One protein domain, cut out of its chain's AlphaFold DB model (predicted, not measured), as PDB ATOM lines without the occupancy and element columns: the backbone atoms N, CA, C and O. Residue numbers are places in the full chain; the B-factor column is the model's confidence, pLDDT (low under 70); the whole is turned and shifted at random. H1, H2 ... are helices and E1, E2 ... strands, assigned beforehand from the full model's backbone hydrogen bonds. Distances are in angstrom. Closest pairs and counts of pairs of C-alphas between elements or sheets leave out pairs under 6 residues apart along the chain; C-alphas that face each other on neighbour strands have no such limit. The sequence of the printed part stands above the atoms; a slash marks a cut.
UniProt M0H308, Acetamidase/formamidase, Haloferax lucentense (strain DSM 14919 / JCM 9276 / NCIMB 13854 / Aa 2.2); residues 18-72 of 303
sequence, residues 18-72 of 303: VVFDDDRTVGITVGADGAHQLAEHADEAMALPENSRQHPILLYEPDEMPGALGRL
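Overview. This is residues 18 to 72 of the 303 residues of the protein "Acetamidase/formamidase" of Haloferax lucentense (strain DSM 14919 / JCM 9276 / NCIMB 13854 / Aa 2.2) (UniProt M0H308). A small antiparallel sheet, E1 - E2 - E3, makes one end of a flat body; H1 and the short H2 and H3 gather beyond it, and the loop of residues 46 to 56 makes the other end. The printed part has 55 residues, in the order E1 E2 H1 H2 H3 E3, mixed helices and strands, with under half in named elements. It is only just compact, close to loose: radius of gyration of the C-alphas 11.7 A, spans 32 by 24 by 13 A.

Arrangement. Inner strand E2, residues 26 to 29, has antiparallel edge neighbours: E1, residues 18 to 20, its hairpin partner, N 19 to O 28 2.9 A; and E3, residues 69 to 71, N 70 to O 27 2.8 A, both within hydrogen-bond range. H1, residues 32 to 40, only grazes the sheet with residues 34 to 38. H1 touches H3, residues 57 to 60; their closest C-alphas, Ala 39 and Leu 59, are 4.9 A apart. H2, residues 42 to 45, is close to H3 but not clearly touching; their closest C-alphas, Ala 42 and Leu 58, are 5.8 A apart. In H1 every O i to N i+4 pair is within hydrogen-bond range; H2 and H3 are too short for one.

Along the chain. E1 begins at C-alpha 18 (-19.343, -11.799, 31.744); E3 ends at C-alpha 71 (-21.941, -19.150, 23.449). H1 measures 12.3 A and E2 10.3 A from first to last C-alpha.

Size, cuts and confidence. The C-alphas farthest apart, Asn 51 and Gly 67, are 33.4 A apart. The printed part has no cut; the link H2 to H3 is long, and no printed residue is under 70 in pLDDT.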
ATOM      1  N   VAL A  18     -19.756 -10.541  32.389       97.44
ATOM      2  CA  VAL A  18     -19.343 -11.799  31.744       97.44
ATOM      3  C   VAL A  18     -17.820 -11.930  31.736       97.44
ATOM      4  O   VAL A  18     -17.108 -10.971  31.455       97.44
ATOM      5  N   VAL A  19     -17.318 -13.135  32.012       97.19
ATOM      6  CA  VAL A  19     -15.925 -13.532  31.743       97.19
ATOM      7  C   VAL A  19     -15.886 -14.597  30.659       97.19
ATOM      8  O   VAL A  19     -16.806 -15.408  30.555       97.19
ATOM      9  N   PHE A  20     -14.813 -14.626  29.876       97.44
ATOM     10  CA  PHE A  20     -14.663 -15.545  28.744       97.44
ATOM     11  C   PHE A  20     -13.593 -16.604  29.009       97.44
ATOM     12  O   PHE A  20     -12.632 -16.355  29.741       97.44
ATOM     13  N   ASP A  21     -13.729 -17.765  28.369       97.00
ATOM     14  CA  ASP A  21     -12.635 -18.732  28.260       97.00
ATOM     15  C   ASP A  21     -11.476 -18.185  27.404       97.00
ATOM     16  O   ASP A  21     -11.618 -17.189  26.689       97.00
ATOM     17  N   ASP A  22     -10.309 -18.828  27.478       94.75
ATOM     18  CA  ASP A  22      -9.107 -18.388  26.752       94.75
ATOM     19  C   ASP A  22      -9.305 -18.418  25.228       94.75
ATOM     20  O   ASP A  22      -8.837 -17.519  24.528       94.75
ATOM     21  N   ASP A  23     -10.051 -19.408  24.729       94.81
ATOM     22  CA  ASP A  23     -10.335 -19.591  23.301       94.81
ATOM     23  C   ASP A  23     -11.482 -18.692  22.795       94.81
ATOM     24  O   ASP A  23     -11.775 -18.686  21.598       94.81
ATOM     25  N   ARG A  24     -12.127 -17.917  23.683       93.94
ATOM     26  CA  ARG A  24     -13.260 -17.023  23.376       93.94
ATOM     27  C   ARG A  24     -14.417 -17.740  22.675       93.94
ATOM     28  O   ARG A  24     -15.066 -17.188  21.790       93.94
ATOM     29  N   THR A  25     -14.693 -18.968  23.099       95.94
ATOM     30  CA  THR A  25     -15.810 -19.783  22.609       95.94
ATOM     31  C   THR A  25     -17.037 -19.691  23.512       95.94
ATOM     32  O   THR A  25     -18.172 -19.823  23.041       95.94
ATOM     33  N   VAL A  26     -16.832 -19.450  24.810       97.75
ATOM     34  CA  VAL A  26     -17.898 -19.386  25.811       97.75
ATOM     35  C   VAL A  26     -17.668 -18.264  26.818       97.75
ATOM     36  O   VAL A  26     -16.541 -17.919  27.164       97.75
ATOM     37  N   GLY A  27     -18.772 -17.719  27.320       97.88
ATOM     38  CA  GLY A  27     -18.786 -16.765  28.423       97.88
ATOM     39  C   GLY A  27     -19.570 -17.310  29.608       97.88
ATOM     40  O   GLY A  27     -20.538 -18.048  29.418       97.88
ATOM     41  N   ILE A  28     -19.175 -16.949  30.826       98.06
ATOM     42  CA  ILE A  28     -19.985 -17.182  32.025       98.06
ATOM     43  C   ILE A  28     -20.298 -15.844  32.673       98.06
ATOM     44  O   ILE A  28     -19.406 -15.014  32.851       98.06
ATOM     45  N   THR A  29     -21.546 -15.651  33.078       98.19
ATOM     46  CA  THR A  29     -21.899 -14.530  33.945       98.19
ATOM     47  C   THR A  29     -21.353 -14.752  35.357       98.19
ATOM     48  O   THR A  29     -21.444 -15.853  35.914       98.19
ATOM     49  N   VAL A  30     -20.777 -13.716  35.956       98.38
ATOM     50  CA  VAL A  30     -20.202 -13.771  37.310       98.38
ATOM     51  C   VAL A  30     -21.171 -13.208  38.352       98.38
ATOM     52  O   VAL A  30     -22.131 -12.526  38.012       98.38
ATOM     53  N   GLY A  31     -20.944 -13.540  39.625       98.25
ATOM     54  CA  GLY A  31     -21.625 -12.887  40.753       98.25
ATOM     55  C   GLY A  31     -20.804 -11.722  41.315       98.25
ATOM     56  O   GLY A  31     -19.687 -11.496  40.844       98.25
ATOM     57  N   ALA A  32     -21.317 -11.067  42.362       98.19
ATOM     58  CA  ALA A  32     -20.727  -9.899  43.031       98.19
ATOM     59  C   ALA A  32     -19.198  -9.912  43.123       98.19
ATOM     60  O   ALA A  32     -18.544  -8.990  42.652       98.19
ATOM     61  N   ASP A  33     -18.613 -10.974  43.688       98.19
ATOM     62  CA  ASP A  33     -17.161 -11.055  43.894       98.19
ATOM     63  C   ASP A  33     -16.379 -10.985  42.569       98.19
ATOM     64  O   ASP A  33     -15.327 -10.355  42.499       98.19
ATOM     65  N   GLY A  34     -16.892 -11.622  41.511       98.00
ATOM     66  CA  GLY A  34     -16.267 -11.602  40.189       98.00
ATOM     67  C   GLY A  34     -16.475 -10.275  39.462       98.00
ATOM     68  O   GLY A  34     -15.545  -9.784  38.827       98.00
ATOM     69  N   ALA A  35     -17.664  -9.675  39.582       98.00
ATOM     70  CA  ALA A  35     -17.947  -8.354  39.023       98.00
ATOM     71  C   ALA A  35     -17.057  -7.283  39.680       98.00
ATOM     72  O   ALA A  35     -16.389  -6.520  38.986       98.00
ATOM     73  N   HIS A  36     -16.946  -7.316  41.011       98.38
ATOM     74  CA  HIS A  36     -16.077  -6.428  41.778       98.38
ATOM     75  C   HIS A  36     -14.599  -6.613  41.426       98.38
ATOM     76  O   HIS A  36     -13.892  -5.637  41.178       98.38
ATOM     77  N   GLN A  37     -14.133  -7.865  41.320       97.88
ATOM     78  CA  GLN A  37     -12.768  -8.158  40.879       97.88
ATOM     79  C   GLN A  37     -12.473  -7.505  39.522       97.88
ATOM     80  O   GLN A  37     -11.420  -6.901  39.346       97.88
ATOM     81  N   LEU A  38     -13.402  -7.603  38.565       97.69
ATOM     82  CA  LEU A  38     -13.266  -6.979  37.250       97.69
ATOM     83  C   LEU A  38     -13.214  -5.453  37.323       97.69
ATOM     84  O   LEU A  38     -12.364  -4.860  36.655       97.69
ATOM     85  N   ALA A  39     -14.044  -4.838  38.164       97.12
ATOM     86  CA  ALA A  39     -14.076  -3.394  38.360       97.12
ATOM     87  C   ALA A  39     -12.774  -2.821  38.948       97.12
ATOM     88  O   ALA A  39     -12.342  -1.747  38.521       97.12
ATOM     89  N   GLU A  40     -12.093  -3.537  39.855       97.81
ATOM     90  CA  GLU A  40     -10.807  -3.098  40.434       97.81
ATOM     91  C   GLU A  40      -9.709  -2.878  39.375       97.81
ATOM     92  O   GLU A  40      -8.782  -2.091  39.586       97.81
ATOM     93  N   HIS A  41      -9.827  -3.545  38.225       95.44
ATOM     94  CA  HIS A  41      -8.921  -3.434  37.081       95.44
ATOM     95  C   HIS A  41      -9.673  -3.256  35.751       95.44
ATOM     96  O   HIS A  41      -9.295  -3.827  34.729       95.44
ATOM     97  N   ALA A  42     -10.746  -2.459  35.758       95.00
ATOM     98  CA  ALA A  42     -11.691  -2.356  34.643       95.00
ATOM     99  C   ALA A  42     -11.052  -1.982  33.292       95.00
ATOM    100  O   ALA A  42     -11.434  -2.537  32.262       95.00
ATOM    101  N   ASP A  43     -10.063  -1.080  33.286       92.69
ATOM    102  CA  ASP A  43      -9.372  -0.650  32.061       92.69
ATOM    103  C   ASP A  43      -8.588  -1.801  31.404       92.69
ATOM    104  O   ASP A  43      -8.597  -1.953  30.180       92.69
ATOM    105  N   GLU A  44      -7.928  -2.630  32.221       93.12
ATOM    106  CA  GLU A  44      -7.194  -3.818  31.770       93.12
ATOM    107  C   GLU A  44      -8.164  -4.931  31.362       93.12
ATOM    108  O   GLU A  44      -7.998  -5.527  30.299       93.12
ATOM    109  N   ALA A  45      -9.209  -5.164  32.161       94.12
ATOM    110  CA  ALA A  45     -10.218  -6.190  31.909       94.12
ATOM    111  C   ALA A  45     -11.002  -5.945  30.608       94.12
ATOM    112  O   ALA A  45     -11.214  -6.883  29.841       94.12
ATOM    113  N   MET A  46     -11.374  -4.692  30.319       93.25
ATOM    114  CA  MET A  46     -11.990  -4.308  29.042       93.25
ATOM    115  C   MET A  46     -10.985  -4.182  27.897       93.25
ATOM    116  O   MET A  46     -11.408  -3.953  26.765       93.25
ATOM    117  N   ALA A  47      -9.679  -4.274  28.175       92.69
ATOM    118  CA  ALA A  47      -8.605  -4.036  27.216       92.69
ATOM    119  C   ALA A  47      -8.840  -2.759  26.386       92.69
ATOM    120  O   ALA A  47      -8.836  -2.799  25.150       92.69
ATOM    121  N   LEU A  48      -9.111  -1.632  27.061       90.31
ATOM    122  CA  LEU A  48      -9.504  -0.393  26.384       90.31
ATOM    123  C   LEU A  48      -8.451   0.028  25.339       90.31
ATOM    124  O   LEU A  48      -7.256   0.059  25.652       90.31
ATOM    125  N   PRO A  49      -8.863   0.409  24.115       87.88
ATOM    126  CA  PRO A  49      -7.930   0.917  23.116       87.88
ATOM    127  C   PRO A  49      -7.189   2.160  23.622       87.88
ATOM    128  O   PRO A  49      -7.800   3.044  24.216       87.88
ATOM    129  N   GLU A  50      -5.891   2.276  23.319       85.12
ATOM    130  CA  GLU A  50      -4.995   3.326  23.849       85.12
ATOM    131  C   GLU A  50      -5.528   4.760  23.670       85.12
ATOM    132  O   GLU A  50      -5.337   5.615  24.532       85.12
ATOM    133  N   ASN A  51      -6.211   5.029  22.553       86.94
ATOM    134  CA  ASN A  51      -6.758   6.352  22.236       86.94
ATOM    135  C   ASN A  51      -8.228   6.526  22.647       86.94
ATOM    136  O   ASN A  51      -8.808   7.585  22.392       86.94
ATOM    137  N   SER A  52      -8.838   5.504  23.250       85.56
ATOM    138  CA  SER A  52     -10.223   5.568  23.697       85.56
ATOM    139  C   SER A  52     -10.356   6.493  24.906       85.56
ATOM    140  O   SER A  52      -9.538   6.482  25.824       85.56
ATOM    141  N   ARG A  53     -11.403   7.320  24.903       84.38
ATOM    142  CA  ARG A  53     -11.775   8.202  26.018       84.38
ATOM    143  C   ARG A  53     -13.112   7.747  26.592       84.38
ATOM    144  O   ARG A  53     -14.076   8.505  26.579       84.38
ATOM    145  N   GLN A  54     -13.161   6.496  27.036       83.44
ATOM    146  CA  GLN A  54     -14.365   5.863  27.571       83.44
ATOM    147  C   GLN A  54     -14.172   5.429  29.023       83.44
ATOM    148  O   GLN A  54     -13.047   5.223  29.476       83.44
ATOM    149  N   HIS A  55     -15.283   5.290  29.740       87.38
ATOM    150  CA  HIS A  55     -15.314   4.702  31.073       87.38
ATOM    151  C   HIS A  55     -15.866   3.275  30.959       87.38
ATOM    152  O   HIS A  55     -16.960   3.119  30.417       87.38
ATOM    153  N   PRO A  56     -15.145   2.241  31.431       90.88
ATOM    154  CA  PRO A  56     -15.625   0.865  31.380       90.88
ATOM    155  C   PRO A  56     -16.987   0.678  32.042       90.88
ATOM    156  O   PRO A  56     -17.179   1.078  33.193       90.88
ATOM    157  N   ILE A  57     -17.886  -0.040  31.366       90.50
ATOM    158  CA  ILE A  57     -19.167  -0.455  31.952       90.50
ATOM    159  C   ILE A  57     -18.977  -1.387  33.157       90.50
ATOM    160  O   ILE A  57     -19.793  -1.387  34.074       90.50
ATOM    161  N   LEU A  58     -17.841  -2.095  33.232       94.50
ATOM    162  CA  LEU A  58     -17.481  -2.957  34.366       94.50
ATOM    163  C   LEU A  58     -17.476  -2.223  35.716       94.50
ATOM    164  O   LEU A  58     -17.677  -2.859  36.741       94.50
ATOM    165  N   LEU A  59     -17.305  -0.895  35.732       94.25
ATOM    166  CA  LEU A  59     -17.371  -0.089  36.958       94.25
ATOM    167  C   LEU A  59     -18.765  -0.073  37.612       94.25
ATOM    168  O   LEU A  59     -18.890   0.368  38.751       94.25
ATOM    169  N   TYR A  60     -19.806  -0.512  36.897       92.31
ATOM    170  CA  TYR A  60     -21.165  -0.634  37.430       92.31
ATOM    171  C   TYR A  60     -21.372  -1.942  38.202       92.31
ATOM    172  O   TYR A  60     -22.357  -2.052  38.925       92.31
ATOM    173  N   GLU A  61     -20.458  -2.906  38.057       95.06
ATOM    174  CA  GLU A  61     -20.472  -4.204  38.742       95.06
ATOM    175  C   GLU A  61     -21.805  -4.991  38.649       95.06
ATOM    176  O   GLU A  61     -22.241  -5.546  39.658       95.06
ATOM    177  N   PRO A  62     -22.476  -5.089  37.480       94.00
ATOM    178  CA  PRO A  62     -23.715  -5.857  37.392       94.00
ATOM    179  C   PRO A  62     -23.471  -7.362  37.588       94.00
ATOM    180  O   PRO A  62     -22.494  -7.921  37.080       94.00
ATOM    181  N   ASP A  63     -24.362  -8.046  38.298       95.75
ATOM    182  CA  ASP A  63     -24.151  -9.406  38.802       95.75
ATOM    183  C   ASP A  63     -25.429 -10.254  38.956       95.75
ATOM    184  O   ASP A  63     -25.414 -11.313  39.589       95.75
ATOM    185  N   GLU A  64     -26.547  -9.829  38.366       95.94
ATOM    186  CA  GLU A  64     -27.878 -10.302  38.750       95.94
ATOM    187  C   GLU A  64     -28.239 -11.712  38.237       95.94
ATOM    188  O   GLU A  64     -29.240 -12.294  38.674       95.94
ATOM    189  N   MET A  65     -27.432 -12.295  37.338       96.88
ATOM    190  CA  MET A  65     -27.643 -13.625  36.740       96.88
ATOM    191  C   MET A  65     -26.389 -14.513  36.808       96.88
ATOM    192  O   MET A  65     -25.894 -14.911  35.761       96.88
ATOM    193  N   PRO A  66     -25.826 -14.869  37.971       97.69
ATOM    194  CA  PRO A  66     -24.534 -15.558  38.027       97.69
ATOM    195  C   PRO A  66     -24.601 -17.022  37.553       97.69
ATOM    196  O   PRO A  66     -25.528 -17.765  37.883       97.69
ATOM    197  N   GLY A  67     -23.563 -17.472  36.842       97.75
ATOM    198  CA  GLY A  67     -23.360 -18.870  36.441       97.75
ATOM    199  C   GLY A  67     -24.087 -19.303  35.165       97.75
ATOM    200  O   GLY A  67     -24.138 -20.501  34.875       97.75
ATOM    201  N   ALA A  68     -24.644 -18.365  34.400       97.88
ATOM    202  CA  ALA A  68     -25.211 -18.638  33.088       97.88
ATOM    203  C   ALA A  68     -24.087 -18.782  32.055       97.88
ATOM    204  O   ALA A  68     -23.221 -17.919  31.944       97.88
ATOM    205  N   LEU A  69     -24.106 -19.884  31.303       97.94
ATOM    206  CA  LEU A  69     -23.149 -20.162  30.234       97.94
ATOM    207  C   LEU A  69     -23.708 -19.670  28.892       97.94
ATOM    208  O   LEU A  69     -24.745 -20.159  28.442       97.94
ATOM    209  N   GLY A  70     -22.997 -18.750  28.246       97.12
ATOM    210  CA  GLY A  70     -23.289 -18.231  26.911       97.12
ATOM    211  C   GLY A  70     -22.320 -18.769  25.859       97.12
ATOM    212  O   GLY A  70     -21.159 -19.058  26.151       97.12
ATOM    213  N   ARG A  71     -22.799 -18.903  24.617       97.25
ATOM    214  CA  ARG A  71     -21.941 -19.150  23.449       97.25
ATOM    215  C   ARG A  71     -21.505 -17.812  22.882       97.25
ATOM    216  O   ARG A  71     -22.356 -16.950  22.683       97.25
ATOM    217  N   LEU A  72     -20.216 -17.672  22.601       97.31
ATOM    218  CA  LEU A  72     -19.685 -16.458  21.999       97.31
ATOM    219  C   LEU A  72     -19.705 -16.580  20.478       97.31
ATOM    220  O   LEU A  72     -19.369 -17.620  19.907       97.31
TER     221      LEU A  72